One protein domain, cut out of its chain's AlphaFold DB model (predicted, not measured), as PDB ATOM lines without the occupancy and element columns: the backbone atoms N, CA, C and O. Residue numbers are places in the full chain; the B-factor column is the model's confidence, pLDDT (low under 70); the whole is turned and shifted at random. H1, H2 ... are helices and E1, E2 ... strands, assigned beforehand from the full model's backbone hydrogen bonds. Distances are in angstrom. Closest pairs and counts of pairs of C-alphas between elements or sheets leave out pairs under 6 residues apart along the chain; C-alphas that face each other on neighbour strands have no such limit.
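What this domain is: This is residues 66 to 145 of the 147 residues of an uncharacterized protein of Streptomyces sp. e14 (UniProt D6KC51). A strongly twisted sheet of five strands curls round helix H2, which packs mainly on E3, E4 and E5. The shorter helix H1 packs beside H2 on the same face, near edge strand E1; the other face is bare. The printed part has 80 residues, in the order H1, E1, E2, E3, E4, E5, H2; the antiparallel sheet has the order E1 - E2 - E3 - E4 - E5. The class is mixed, helices and strands, and the whole is compact and rounded, with radius of gyration of the C-alphas 11.6 A and spans of 32 by 30 by 22 A.

Where its parts are: Find C-alpha 66 at (31.501, -20.791, 30.180); from there H1 runs to residue 73, 10.4 A. Next come E1, residues 76 to 83, 21.9 A; E2, 86 to 93, 22.9 A; and E3, 100 to 107, 21.4 A. E4, 113 to 118, spans 16.2 A and E5, 125 to 131, 16.8 A. H2, 134 to 144, spans 15.4 A and ends at C-alpha 144 (13.661, -20.875, 27.203).

How they stand to each other: The strands form a meander, each the antiparallel neighbour of the one before, and each successive two are a hairpin. Look for N 79 and O 90, 2.9 A, between E1 and E2; N 89 and O 105, 2.8 A, between E2 and E3; N 104 and O 116, 2.9 A, between E3 and E4; and N 115 and O 129, 3.0 A, between E4 and E5. Two layers result from H1 and H2 on one face of this sheet. H2's closest C-alphas to E4 are Ala 137 and Ala 115, 5.1 A. H1 and H2 touch, closest at the C-alphas of Thr 67 and Asp 135, 6.1 A, the same way at a shallow tilt of 32 degrees, only just short of steep. In H1 and H2 every O i to N i+4 pair is within hydrogen-bond range.

The domain as a whole: The C-alphas of Arg 98 and Ala 110 are the farthest apart, 33.1 A. The printed part has no cut and no long link. Look at residues 120 to 123 for pLDDT under 70; the mean of the printed part is 87.8.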
ATOM      1  N   SER A  66      32.320 -21.996  30.334       89.50
ATOM      2  CA  SER A  66      31.501 -20.791  30.180       89.50
ATOM      3  C   SER A  66      30.011 -21.117  30.369       89.50
ATOM      4  O   SER A  66      29.328 -20.479  31.171       89.50
ATOM      5  N   THR A  67      29.543 -22.171  29.705       89.88
ATOM      6  CA  THR A  67      28.168 -22.670  29.748       89.88
ATOM      7  C   THR A  67      27.849 -23.326  31.086       89.88
ATOM      8  O   THR A  67      26.777 -23.093  31.640       89.88
ATOM      9  N   GLN A  68      28.802 -24.056  31.672       90.31
ATOM     10  CA  GLN A  68      28.639 -24.600  33.021       90.31
ATOM     11  C   GLN A  68      28.433 -23.487  34.062       90.31
ATOM     12  O   GLN A  68      27.484 -23.535  34.841       90.31
ATOM     13  N   ARG A  69      29.261 -22.432  34.030       90.56
ATOM     14  CA  ARG A  69      29.104 -21.269  34.922       90.56
ATOM     15  C   ARG A  69      27.791 -20.529  34.696       90.56
ATOM     16  O   ARG A  69      27.218 -20.016  35.652       90.56
ATOM     17  N   LEU A  70      27.322 -20.453  33.450       90.06
ATOM     18  CA  LEU A  70      26.023 -19.866  33.130       90.06
ATOM     19  C   LEU A  70      24.884 -20.665  33.775       90.06
ATOM     20  O   LEU A  70      23.998 -20.071  34.388       90.06
ATOM     21  N   ALA A  71      24.922 -21.996  33.668       90.19
ATOM     22  CA  ALA A  71      23.941 -22.874  34.296       90.19
ATOM     23  C   ALA A  71      23.956 -22.704  35.824       90.19
ATOM     24  O   ALA A  71      22.929 -22.363  36.411       90.19
ATOM     25  N   GLU A  72      25.126 -22.833  36.453       90.25
ATOM     26  CA  GLU A  72      25.291 -22.692  37.905       90.25
ATOM     27  C   GLU A  72      24.857 -21.300  38.399       90.25
ATOM     28  O   GLU A  72      24.093 -21.188  39.360       90.25
ATOM     29  N   GLY A  73      25.259 -20.232  37.700       87.88
ATOM     30  CA  GLY A  73      24.876 -18.851  38.012       87.88
ATOM     31  C   GLY A  73      23.379 -18.569  37.848       87.88
ATOM     32  O   GLY A  73      22.831 -17.722  38.551       87.88
ATOM     33  N   GLY A  74      22.692 -19.305  36.968       85.62
ATOM     34  CA  GLY A  74      21.233 -19.277  36.817       85.62
ATOM     35  C   GLY A  74      20.476 -20.176  37.808       85.62
ATOM     36  O   GLY A  74      19.240 -20.245  37.760       85.62
ATOM     37  N   GLY A  75      21.194 -20.875  38.693       89.62
ATOM     38  CA  GLY A  75      20.629 -21.852  39.621       89.62
ATOM     39  C   GLY A  75      20.149 -23.123  38.921       89.62
ATOM     40  O   GLY A  75      19.128 -23.685  39.315       89.62
ATOM     41  N   PHE A  76      20.834 -23.537  37.859       91.69
ATOM     42  CA  PHE A  76      20.599 -24.784  37.141       91.69
ATOM     43  C   PHE A  76      21.747 -25.763  37.369       91.69
ATOM     44  O   PHE A  76      22.864 -25.378  37.712       91.69
ATOM     45  N   SER A  77      21.470 -27.035  37.126       92.56
ATOM     46  CA  SER A  77      22.485 -28.079  37.057       92.56
ATOM     47  C   SER A  77      22.316 -28.896  35.787       92.56
ATOM     48  O   SER A  77      21.223 -28.983  35.220       92.56
ATOM     49  N   LEU A  78      23.436 -29.438  35.327       92.25
ATOM     50  CA  LEU A  78      23.535 -30.228  34.113       92.25
ATOM     51  C   LEU A  78      23.893 -31.653  34.516       92.25
ATOM     52  O   LEU A  78      24.774 -31.851  35.350       92.25
ATOM     53  N   ASP A  79      23.211 -32.615  33.918       91.56
ATOM     54  CA  ASP A  79      23.525 -34.031  34.040       91.56
ATOM     55  C   ASP A  79      23.803 -34.582  32.646       91.56
ATOM     56  O   ASP A  79      23.003 -34.380  31.731       91.56
ATOM     57  N   VAL A  80      24.953 -35.225  32.471       91.00
ATOM     58  CA  VAL A  80      25.374 -35.787  31.186       91.00
ATOM     59  C   VAL A  80      25.210 -37.292  31.268       91.00
ATOM     60  O   VAL A  80      25.779 -37.945  32.139       91.00
ATOM     61  N   SER A  81      24.431 -37.837  30.347       89.62
ATOM     62  CA  SER A  81      24.137 -39.261  30.265       89.62
ATOM     63  C   SER A  81      24.268 -39.734  28.824       89.62
ATOM     64  O   SER A  81      24.069 -38.967  27.886       89.62
ATOM     65  N   SER A  82      24.601 -41.006  28.636       84.69
ATOM     66  CA  SER A  82      24.684 -41.616  27.310       84.69
ATOM     67  C   SER A  82      23.557 -42.631  27.159       84.69
ATOM     68  O   SER A  82      23.394 -43.521  27.996       84.69
ATOM     69  N   ALA A  83      22.777 -42.506  26.089       77.44
ATOM     70  CA  ALA A  83      21.687 -43.403  25.734       77.44
ATOM     71  C   ALA A  83      22.043 -44.137  24.431       77.44
ATOM     72  O   ALA A  83      21.608 -43.787  23.336       77.44
ATOM     73  N   GLY A  84      22.873 -45.176  24.546       79.12
ATOM     74  CA  GLY A  84      23.363 -45.922  23.388       79.12
ATOM     75  C   GLY A  84      24.399 -45.121  22.601       79.12
ATOM     76  O   GLY A  84      25.514 -44.942  23.083       79.12
ATOM     77  N   ARG A  85      24.046 -44.691  21.382       77.25
ATOM     78  CA  ARG A  85      24.912 -43.861  20.519       77.25
ATOM     79  C   ARG A  85      24.647 -42.364  20.656       77.25
ATOM     80  O   ARG A  85      25.457 -41.577  20.175       77.25
ATOM     81  N   ASP A  86      23.546 -42.000  21.304       84.62
ATOM     82  CA  ASP A  86      23.163 -40.613  21.510       84.62
ATOM     83  C   ASP A  86      23.613 -40.167  22.903       84.62
ATOM     84  O   ASP A  86      23.514 -40.899  23.895       84.62
ATOM     85  N   GLU A  87      24.107 -38.943  22.987       90.12
ATOM     86  CA  GLU A  87      24.454 -38.281  24.235       90.12
ATOM     87  C   GLU A  87      23.321 -37.347  24.632       90.12
ATOM     88  O   GLU A  87      22.763 -36.628  23.804       90.12
ATOM     89  N   VAL A  88      22.969 -37.346  25.912       91.75
ATOM     90  CA  VAL A  88      21.866 -36.557  26.445       91.75
ATOM     91  C   VAL A  88      22.370 -35.718  27.604       91.75
ATOM     92  O   VAL A  88      22.793 -36.243  28.634       91.75
ATOM     93  N   VAL A  89      22.261 -34.399  27.460       93.25
ATOM     94  CA  VAL A  89      22.503 -33.448  28.544       93.25
ATOM     95  C   VAL A  89      21.166 -32.975  29.087       93.25
ATOM     96  O   VAL A  89      20.455 -32.207  28.439       93.25
ATOM     97  N   GLN A  90      20.808 -33.426  30.284       92.69
ATOM     98  CA  GLN A  90      19.593 -33.023  30.976       92.69
ATOM     99  C   GLN A  90      19.859 -31.761  31.809       92.69
ATOM    100  O   GLN A  90      20.844 -31.667  32.538       92.69
ATOM    101  N   VAL A  91      18.959 -30.781  31.716       92.75
ATOM    102  CA  VAL A  91      19.035 -29.517  32.457       92.75
ATOM    103  C   VAL A  91      17.972 -29.505  33.548       92.75
ATOM    104  O   VAL A  91      16.779 -29.677  33.277       92.75
ATOM    105  N   PHE A  92      18.397 -29.251  34.782       91.56
ATOM    106  CA  PHE A  92      17.541 -29.189  35.963       91.56
ATOM    107  C   PHE A  92      17.520 -27.782  36.543       91.56
ATOM    108  O   PHE A  92      18.565 -27.146  36.675       91.56
ATOM    109  N   LYS A  93      16.341 -27.300  36.956       89.88
ATOM    110  CA  LYS A  93      16.250 -26.102  37.801       89.88
ATOM    111  C   LYS A  93      16.534 -26.493  39.247       89.88
ATOM    112  O   LYS A  93      15.773 -27.262  39.829       89.88
ATOM    113  N   GLY A  94      17.587 -25.939  39.834       86.25
ATOM    114  CA  GLY A  94      18.150 -26.382  41.106       86.25
ATOM    115  C   GLY A  94      19.195 -27.479  40.902       86.25
ATOM    116  O   GLY A  94      19.881 -27.504  39.883       86.25
ATOM    117  N   SER A  95      19.335 -28.379  41.875       84.94
ATOM    118  CA  SER A  95      20.275 -29.504  41.800       84.94
ATOM    119  C   SER A  95      19.706 -30.690  41.021       84.94
ATOM    120  O   SER A  95      18.495 -30.871  40.981       84.94
ATOM    121  N   VAL A  96      20.564 -31.563  40.493       82.94
ATOM    122  CA  VAL A  96      20.144 -32.773  39.759       82.94
ATOM    123  C   VAL A  96      19.257 -33.685  40.624       82.94
ATOM    124  O   VAL A  96      18.278 -34.245  40.151       82.94
ATOM    125  N   LEU A  97      19.542 -33.779  41.929       82.00
ATOM    126  CA  LEU A  97      18.844 -34.686  42.854       82.00
ATOM    127  C   LEU A  97      17.456 -34.207  43.308       82.00
ATOM    128  O   LEU A  97      16.666 -35.005  43.805       82.00
ATOM    129  N   ARG A  98      17.182 -32.900  43.250       82.69
ATOM    130  CA  ARG A  98      15.941 -32.305  43.796       82.69
ATOM    131  C   ARG A  98      15.247 -31.344  42.835       82.69
ATOM    132  O   ARG A  98      14.148 -30.878  43.125       82.69
ATOM    133  N   GLY A  99      15.906 -31.005  41.737       81.88
ATOM    134  CA  GLY A  99      15.444 -30.067  40.737       81.88
ATOM    135  C   GLY A  99      14.456 -30.695  39.770       81.88
ATOM    136  O   GLY A  99      14.448 -31.903  39.545       81.88
ATOM    137  N   ALA A 100      13.613 -29.855  39.178       83.50
ATOM    138  CA  ALA A 100      12.730 -30.290  38.107       83.50
ATOM    139  C   ALA A 100      13.490 -30.252  36.771       83.50
ATOM    140  O   ALA A 100      14.160 -29.245  36.505       83.50
ATOM    141  N   PRO A 101      13.377 -31.286  35.920       87.69
ATOM    142  CA  PRO A 101      13.931 -31.234  34.576       87.69
ATOM    143  C   PRO A 101      13.201 -30.149  33.773       87.69
ATOM    144  O   PRO A 101      11.985 -30.204  33.583       87.69
ATOM    145  N   VAL A 102      13.950 -29.149  33.313       90.12
ATOM    146  CA  VAL A 102      13.428 -28.014  32.528       90.12
ATOM    147  C   VAL A 102      13.703 -28.152  31.037       90.12
ATOM    148  O   VAL A 102      13.120 -27.433  30.232       90.12
ATOM    149  N   GLY A 103      14.555 -29.093  30.653       92.19
ATOM    150  CA  GLY A 103      14.846 -29.393  29.263       92.19
ATOM    151  C   GLY A 103      16.044 -30.317  29.125       92.19
ATOM    152  O   GLY A 103      16.612 -30.752  30.123       92.19
ATOM    153  N   HIS A 104      16.390 -30.643  27.889       93.06
ATOM    154  CA  HIS A 104      17.525 -31.500  27.557       93.06
ATOM    155  C   HIS A 104      18.042 -31.186  26.156       93.06
ATOM    156  O   HIS A 104      17.286 -30.714  25.307       93.06
ATOM    157  N   ALA A 105      19.321 -31.461  25.935       94.25
ATOM    158  CA  ALA A 105      19.946 -31.486  24.626       94.25
ATOM    159  C   ALA A 105      20.309 -32.935  24.279       94.25
ATOM    160  O   ALA A 105      20.792 -33.657  25.148       94.25
ATOM    161  N   VAL A 106      20.059 -33.356  23.043       93.50
ATOM    162  CA  VAL A 106      20.328 -34.717  22.561       93.50
ATOM    163  C   VAL A 106      21.224 -34.640  21.334       93.50
ATOM    164  O   VAL A 106      20.898 -33.914  20.392       93.50
ATOM    165  N   SER A 107      22.345 -35.357  21.341       92.81
ATOM    166  CA  SER A 107      23.197 -35.476  20.164       92.81
ATOM    167  C   SER A 107      22.539 -36.381  19.128       92.81
ATOM    168  O   SER A 107      21.782 -37.297  19.442       92.81
ATOM    169  N   THR A 108      22.793 -36.085  17.861       89.25
ATOM    170  CA  THR A 108      22.290 -36.853  16.725       89.25
ATOM    171  C   THR A 108      23.444 -37.548  16.023       89.25
ATOM    172  O   THR A 108      24.573 -37.058  16.029       89.25
ATOM    173  N   ALA A 109      23.151 -38.632  15.302       84.31
ATOM    174  CA  ALA A 109      24.140 -39.339  14.484       84.31
ATOM    175  C   ALA A 109      24.821 -38.458  13.412       84.31
ATOM    176  O   ALA A 109      25.888 -38.807  12.916       84.31
ATOM    177  N   ALA A 110      24.216 -37.320  13.052       85.06
ATOM    178  CA  ALA A 110      24.769 -36.351  12.108       85.06
ATOM    179  C   ALA A 110      25.716 -35.319  12.758       85.06
ATOM    180  O   ALA A 110      26.228 -34.448  12.061       85.06
ATOM    181  N   GLY A 111      25.943 -35.392  14.076       85.19
ATOM    182  CA  GLY A 111      26.829 -34.485  14.816       85.19
ATOM    183  C   GLY A 111      26.177 -33.181  15.286       85.19
ATOM    184  O   GLY A 111      26.859 -32.332  15.852       85.19
ATOM    185  N   PHE A 112      24.866 -33.016  15.089       91.94
ATOM    186  CA  PHE A 112      24.100 -31.875  15.602       91.94
ATOM    187  C   PHE A 112      23.445 -32.189  16.945       91.94
ATOM    188  O   PHE A 112      23.232 -33.354  17.284       91.94
ATOM    189  N   TRP A 113      23.051 -31.141  17.661       94.25
ATOM    190  CA  TRP A 113      22.374 -31.204  18.949       94.25
ATOM    191  C   TRP A 113      20.942 -30.687  18.845       94.25
ATOM    192  O   TRP A 113      20.707 -29.543  18.461       94.25
ATOM    193  N   LEU A 114      19.974 -31.518  19.218       94.38
ATOM    194  CA  LEU A 114      18.569 -31.135  19.328       94.38
ATOM    195  C   LEU A 114      18.292 -30.633  20.740       94.38
ATOM    196  O   LEU A 114      18.522 -31.359  21.705       94.38
ATOM    197  N   ALA A 115      17.781 -29.411  20.872       94.94
ATOM    198  CA  ALA A 115      17.416 -28.846  22.166       94.94
ATOM    199  C   ALA A 115      15.905 -28.914  22.390       94.94
ATOM    200  O   ALA A 115      15.112 -28.497  21.546       94.94
ATOM    201  N   PHE A 116      15.503 -29.355  23.576       92.94
ATOM    202  CA  PHE A 116      14.107 -29.461  23.972       92.94
ATOM    203  C   PHE A 116      13.874 -28.755  25.303       92.94
ATOM    204  O   PHE A 116      14.516 -29.062  26.308       92.94
ATOM    205  N   GLY A 117      12.896 -27.855  25.330       91.19
ATOM    206  CA  GLY A 117      12.370 -27.255  26.548       91.19
ATOM    207  C   GLY A 117      11.239 -28.101  27.125       91.19
ATOM    208  O   GLY A 117      10.464 -28.714  26.390       91.19
ATOM    209  N   SER A 118      11.124 -28.121  28.446       82.94
ATOM    210  CA  SER A 118      10.017 -28.730  29.175       82.94
ATOM    211  C   SER A 118       9.175 -27.630  29.809       82.94
ATOM    212  O   SER A 118       9.657 -26.869  30.651       82.94
ATOM    213  N   ARG A 119       7.896 -27.543  29.428       71.62
ATOM    214  CA  ARG A 119       6.952 -26.665  30.127       71.62
ATOM    215  C   ARG A 119       6.424 -27.370  31.366       71.62
ATOM    216  O   ARG A 119       5.620 -28.298  31.261       71.62
ATOM    217  N   ARG A 120       6.796 -26.853  32.542       64.56
ATOM    218  CA  ARG A 120       6.413 -27.382  33.865       64.56
ATOM    219  C   ARG A 120       4.903 -27.615  34.023       64.56
ATOM    220  O   ARG A 120       4.504 -28.536  34.722       64.56
ATOM    221  N   ALA A 121       4.076 -26.814  33.349       64.12
ATOM    222  CA  ALA A 121       2.618 -26.902  33.420       64.12
ATOM    223  C   ALA A 121       1.996 -28.047  32.601       64.12
ATOM    224  O   ALA A 121       0.879 -28.455  32.898       64.12
ATOM    225  N   SER A 122       2.673 -28.549  31.564       64.06
ATOM    226  CA  SER A 122       2.065 -29.494  30.607       64.06
ATOM    227  C   SER A 122       2.837 -30.795  30.428       64.06
ATOM    228  O   SER A 122       2.343 -31.682  29.741       64.06
ATOM    229  N   MET A 123       4.052 -30.907  30.985       65.88
ATOM    230  CA  MET A 123       5.008 -31.987  30.674       65.88
ATOM    231  C   MET A 123       5.302 -32.133  29.166       65.88
ATOM    232  O   MET A 123       5.995 -33.062  28.753       65.88
ATOM    233  N   ALA A 124       4.805 -31.215  28.330       75.00
ATOM    234  CA  ALA A 124       5.021 -31.232  26.902       75.00
ATOM    235  C   ALA A 124       6.455 -30.789  26.616       75.00
ATOM    236  O   ALA A 124       6.900 -29.719  27.054       75.00
ATOM    237  N   LYS A 125       7.166 -31.628  25.864       82.94
ATOM    238  CA  LYS A 125       8.465 -31.291  25.297       82.94
ATOM    239  C   LYS A 125       8.231 -30.398  24.083       82.94
ATOM    240  O   LYS A 125       7.498 -30.774  23.172       82.94
ATOM    241  N   LYS A 126       8.844 -29.218  24.078       88.88
ATOM    242  CA  LYS A 126       8.876 -28.320  22.923       88.88
ATOM    243  C   LYS A 126      10.275 -28.357  22.331       88.88
ATOM    244  O   LYS A 126      11.236 -28.050  23.034       88.88
ATOM    245  N   GLU A 127      10.382 -28.694  21.054       92.19
ATOM    246  CA  GLU A 127      11.633 -28.531  20.317       92.19
ATOM    247  C   GLU A 127      11.972 -27.038  20.212       92.19
ATOM    248  O   GLU A 127      11.142 -26.217  19.810       92.19
ATOM    249  N   LEU A 128      13.171 -26.678  20.663       91.56
ATOM    250  CA  LEU A 128      13.691 -25.311  20.631       91.56
ATOM    251  C   LEU A 128      14.515 -25.059  19.369       91.56
ATOM    252  O   LEU A 128      14.610 -23.916  18.931       91.56
ATOM    253  N   GLY A 129      15.088 -26.118  18.795       93.75
ATOM    254  CA  GLY A 129      15.805 -26.080  17.530       93.75
ATOM    255  C   GLY A 129      16.954 -27.080  17.462       93.75
ATOM    256  O   GLY A 129      17.180 -27.876  18.380       93.75
ATOM    257  N   VAL A 130      17.691 -26.978  16.359       95.94
ATOM    258  CA  VAL A 130      18.884 -27.766  16.051       95.94
ATOM    259  C   VAL A 130      20.106 -26.861  16.137       95.94
ATOM    260  O   VAL A 130      20.112 -25.769  15.568       95.94
ATOM    261  N   PHE A 131      21.138 -27.318  16.833       94.62
ATOM    262  CA  PHE A 131      22.339 -26.549  17.123       94.62
ATOM    263  C   PHE A 131      23.592 -27.313  16.688       94.62
ATOM    264  O   PHE A 131      23.627 -28.543  16.770       94.62
ATOM    265  N   PRO A 132      24.638 -26.610  16.229       91.75
ATOM    266  CA  PRO A 132      25.895 -27.240  15.835       91.75
ATOM    267  C   PRO A 132      26.716 -27.723  17.037       91.75
ATOM    268  O   PRO A 132      27.564 -28.594  16.881       91.75
ATOM    269  N   THR A 133      26.479 -27.170  18.230       92.50
ATOM    270  CA  THR A 133      27.243 -27.483  19.442       92.50
ATOM    271  C   THR A 133      26.325 -27.777  20.624       92.50
ATOM    272  O   THR A 133      25.186 -27.300  20.689       92.50
ATOM    273  N   VAL A 134      26.843 -28.542  21.588       93.19
ATOM    274  CA  VAL A 134      26.153 -28.798  22.857       93.19
ATOM    275  C   VAL A 134      25.941 -27.501  23.643       93.19
ATOM    276  O   VAL A 134      24.879 -27.297  24.228       93.19
ATOM    277  N   ASP A 135      26.918 -26.595  23.632       93.81
ATOM    278  CA  ASP A 135      26.868 -25.340  24.378       93.81
ATOM    279  C   ASP A 135      25.730 -24.437  23.906       93.81
ATOM    280  O   ASP A 135      24.984 -23.903  24.732       93.81
ATOM    281  N   ASP A 136      25.546 -24.317  22.592       94.12
ATOM    282  CA  ASP A 136      24.448 -23.544  22.016       94.12
ATOM    283  C   ASP A 136      23.089 -24.175  22.344       94.12
ATOM    284  O   ASP A 136      22.154 -23.469  22.735       94.12
ATOM    285  N   ALA A 137      22.993 -25.507  22.275       94.25
ATOM    286  CA  ALA A 137      21.783 -26.236  22.646       94.25
ATOM    287  C   ALA A 137      21.422 -26.037  24.128       94.25
ATOM    288  O   ALA A 137      20.274 -25.722  24.454       94.25
ATOM    289  N   ILE A 138      22.394 -26.156  25.039       94.12
ATOM    290  CA  ILE A 138      22.187 -25.934  26.477       94.12
ATOM    291  C   ILE A 138      21.783 -24.481  26.736       94.12
ATOM    292  O   ILE A 138      20.833 -24.235  27.479       94.12
ATOM    293  N   ARG A 139      22.447 -23.503  26.104       93.81
ATOM    294  CA  ARG A 139      22.080 -22.081  26.218       93.81
ATOM    295  C   ARG A 139      20.644 -21.838  25.770       93.81
ATOM    296  O   ARG A 139      19.915 -21.126  26.459       93.81
ATOM    297  N   ALA A 140      20.215 -22.461  24.675       93.69
ATOM    298  CA  ALA A 140      18.835 -22.374  24.216       93.69
ATOM    299  C   ALA A 140      17.850 -22.917  25.261       93.69
ATOM    300  O   ALA A 140      16.856 -22.245  25.551       93.69
ATOM    301  N   VAL A 141      18.146 -24.071  25.875       92.88
ATOM    302  CA  VAL A 141      17.332 -24.648  26.963       92.88
ATOM    303  C   VAL A 141      17.270 -23.717  28.173       92.88
ATOM    304  O   VAL A 141      16.183 -23.462  28.688       92.88
ATOM    305  N   LEU A 142      18.407 -23.173  28.614       91.44
ATOM    306  CA  LEU A 142      18.470 -22.271  29.767       91.44
ATOM    307  C   LEU A 142      17.633 -21.006  29.538       91.44
ATOM    308  O   LEU A 142      16.853 -20.620  30.409       91.44
ATOM    309  N   LEU A 143      17.743 -20.393  28.356       89.25
ATOM    310  CA  LEU A 143      17.023 -19.164  28.006       89.25
ATOM    311  C   LEU A 143      15.510 -19.367  27.848       89.25
ATOM    312  O   LEU A 143      14.746 -18.447  28.124       89.25
ATOM    313  N   HIS A 144      15.077 -20.555  27.420       85.44
ATOM    314  CA  HIS A 144      13.661 -20.875  27.203       85.44
ATOM    315  C   HIS A 144      13.018 -21.647  28.357       85.44
ATOM    316  O   HIS A 144      11.840 -22.003  28.273       85.44
ATOM    317  N   SER A 145      13.761 -21.906  29.434       77.81
ATOM    318  CA  SER A 145      13.174 -22.408  30.669       77.81
ATOM    319  C   SER A 145      12.298 -21.304  31.271       77.81
ATOM    320  O   SER A 145      12.791 -20.300  31.777       77.81
TER     321      SER A 145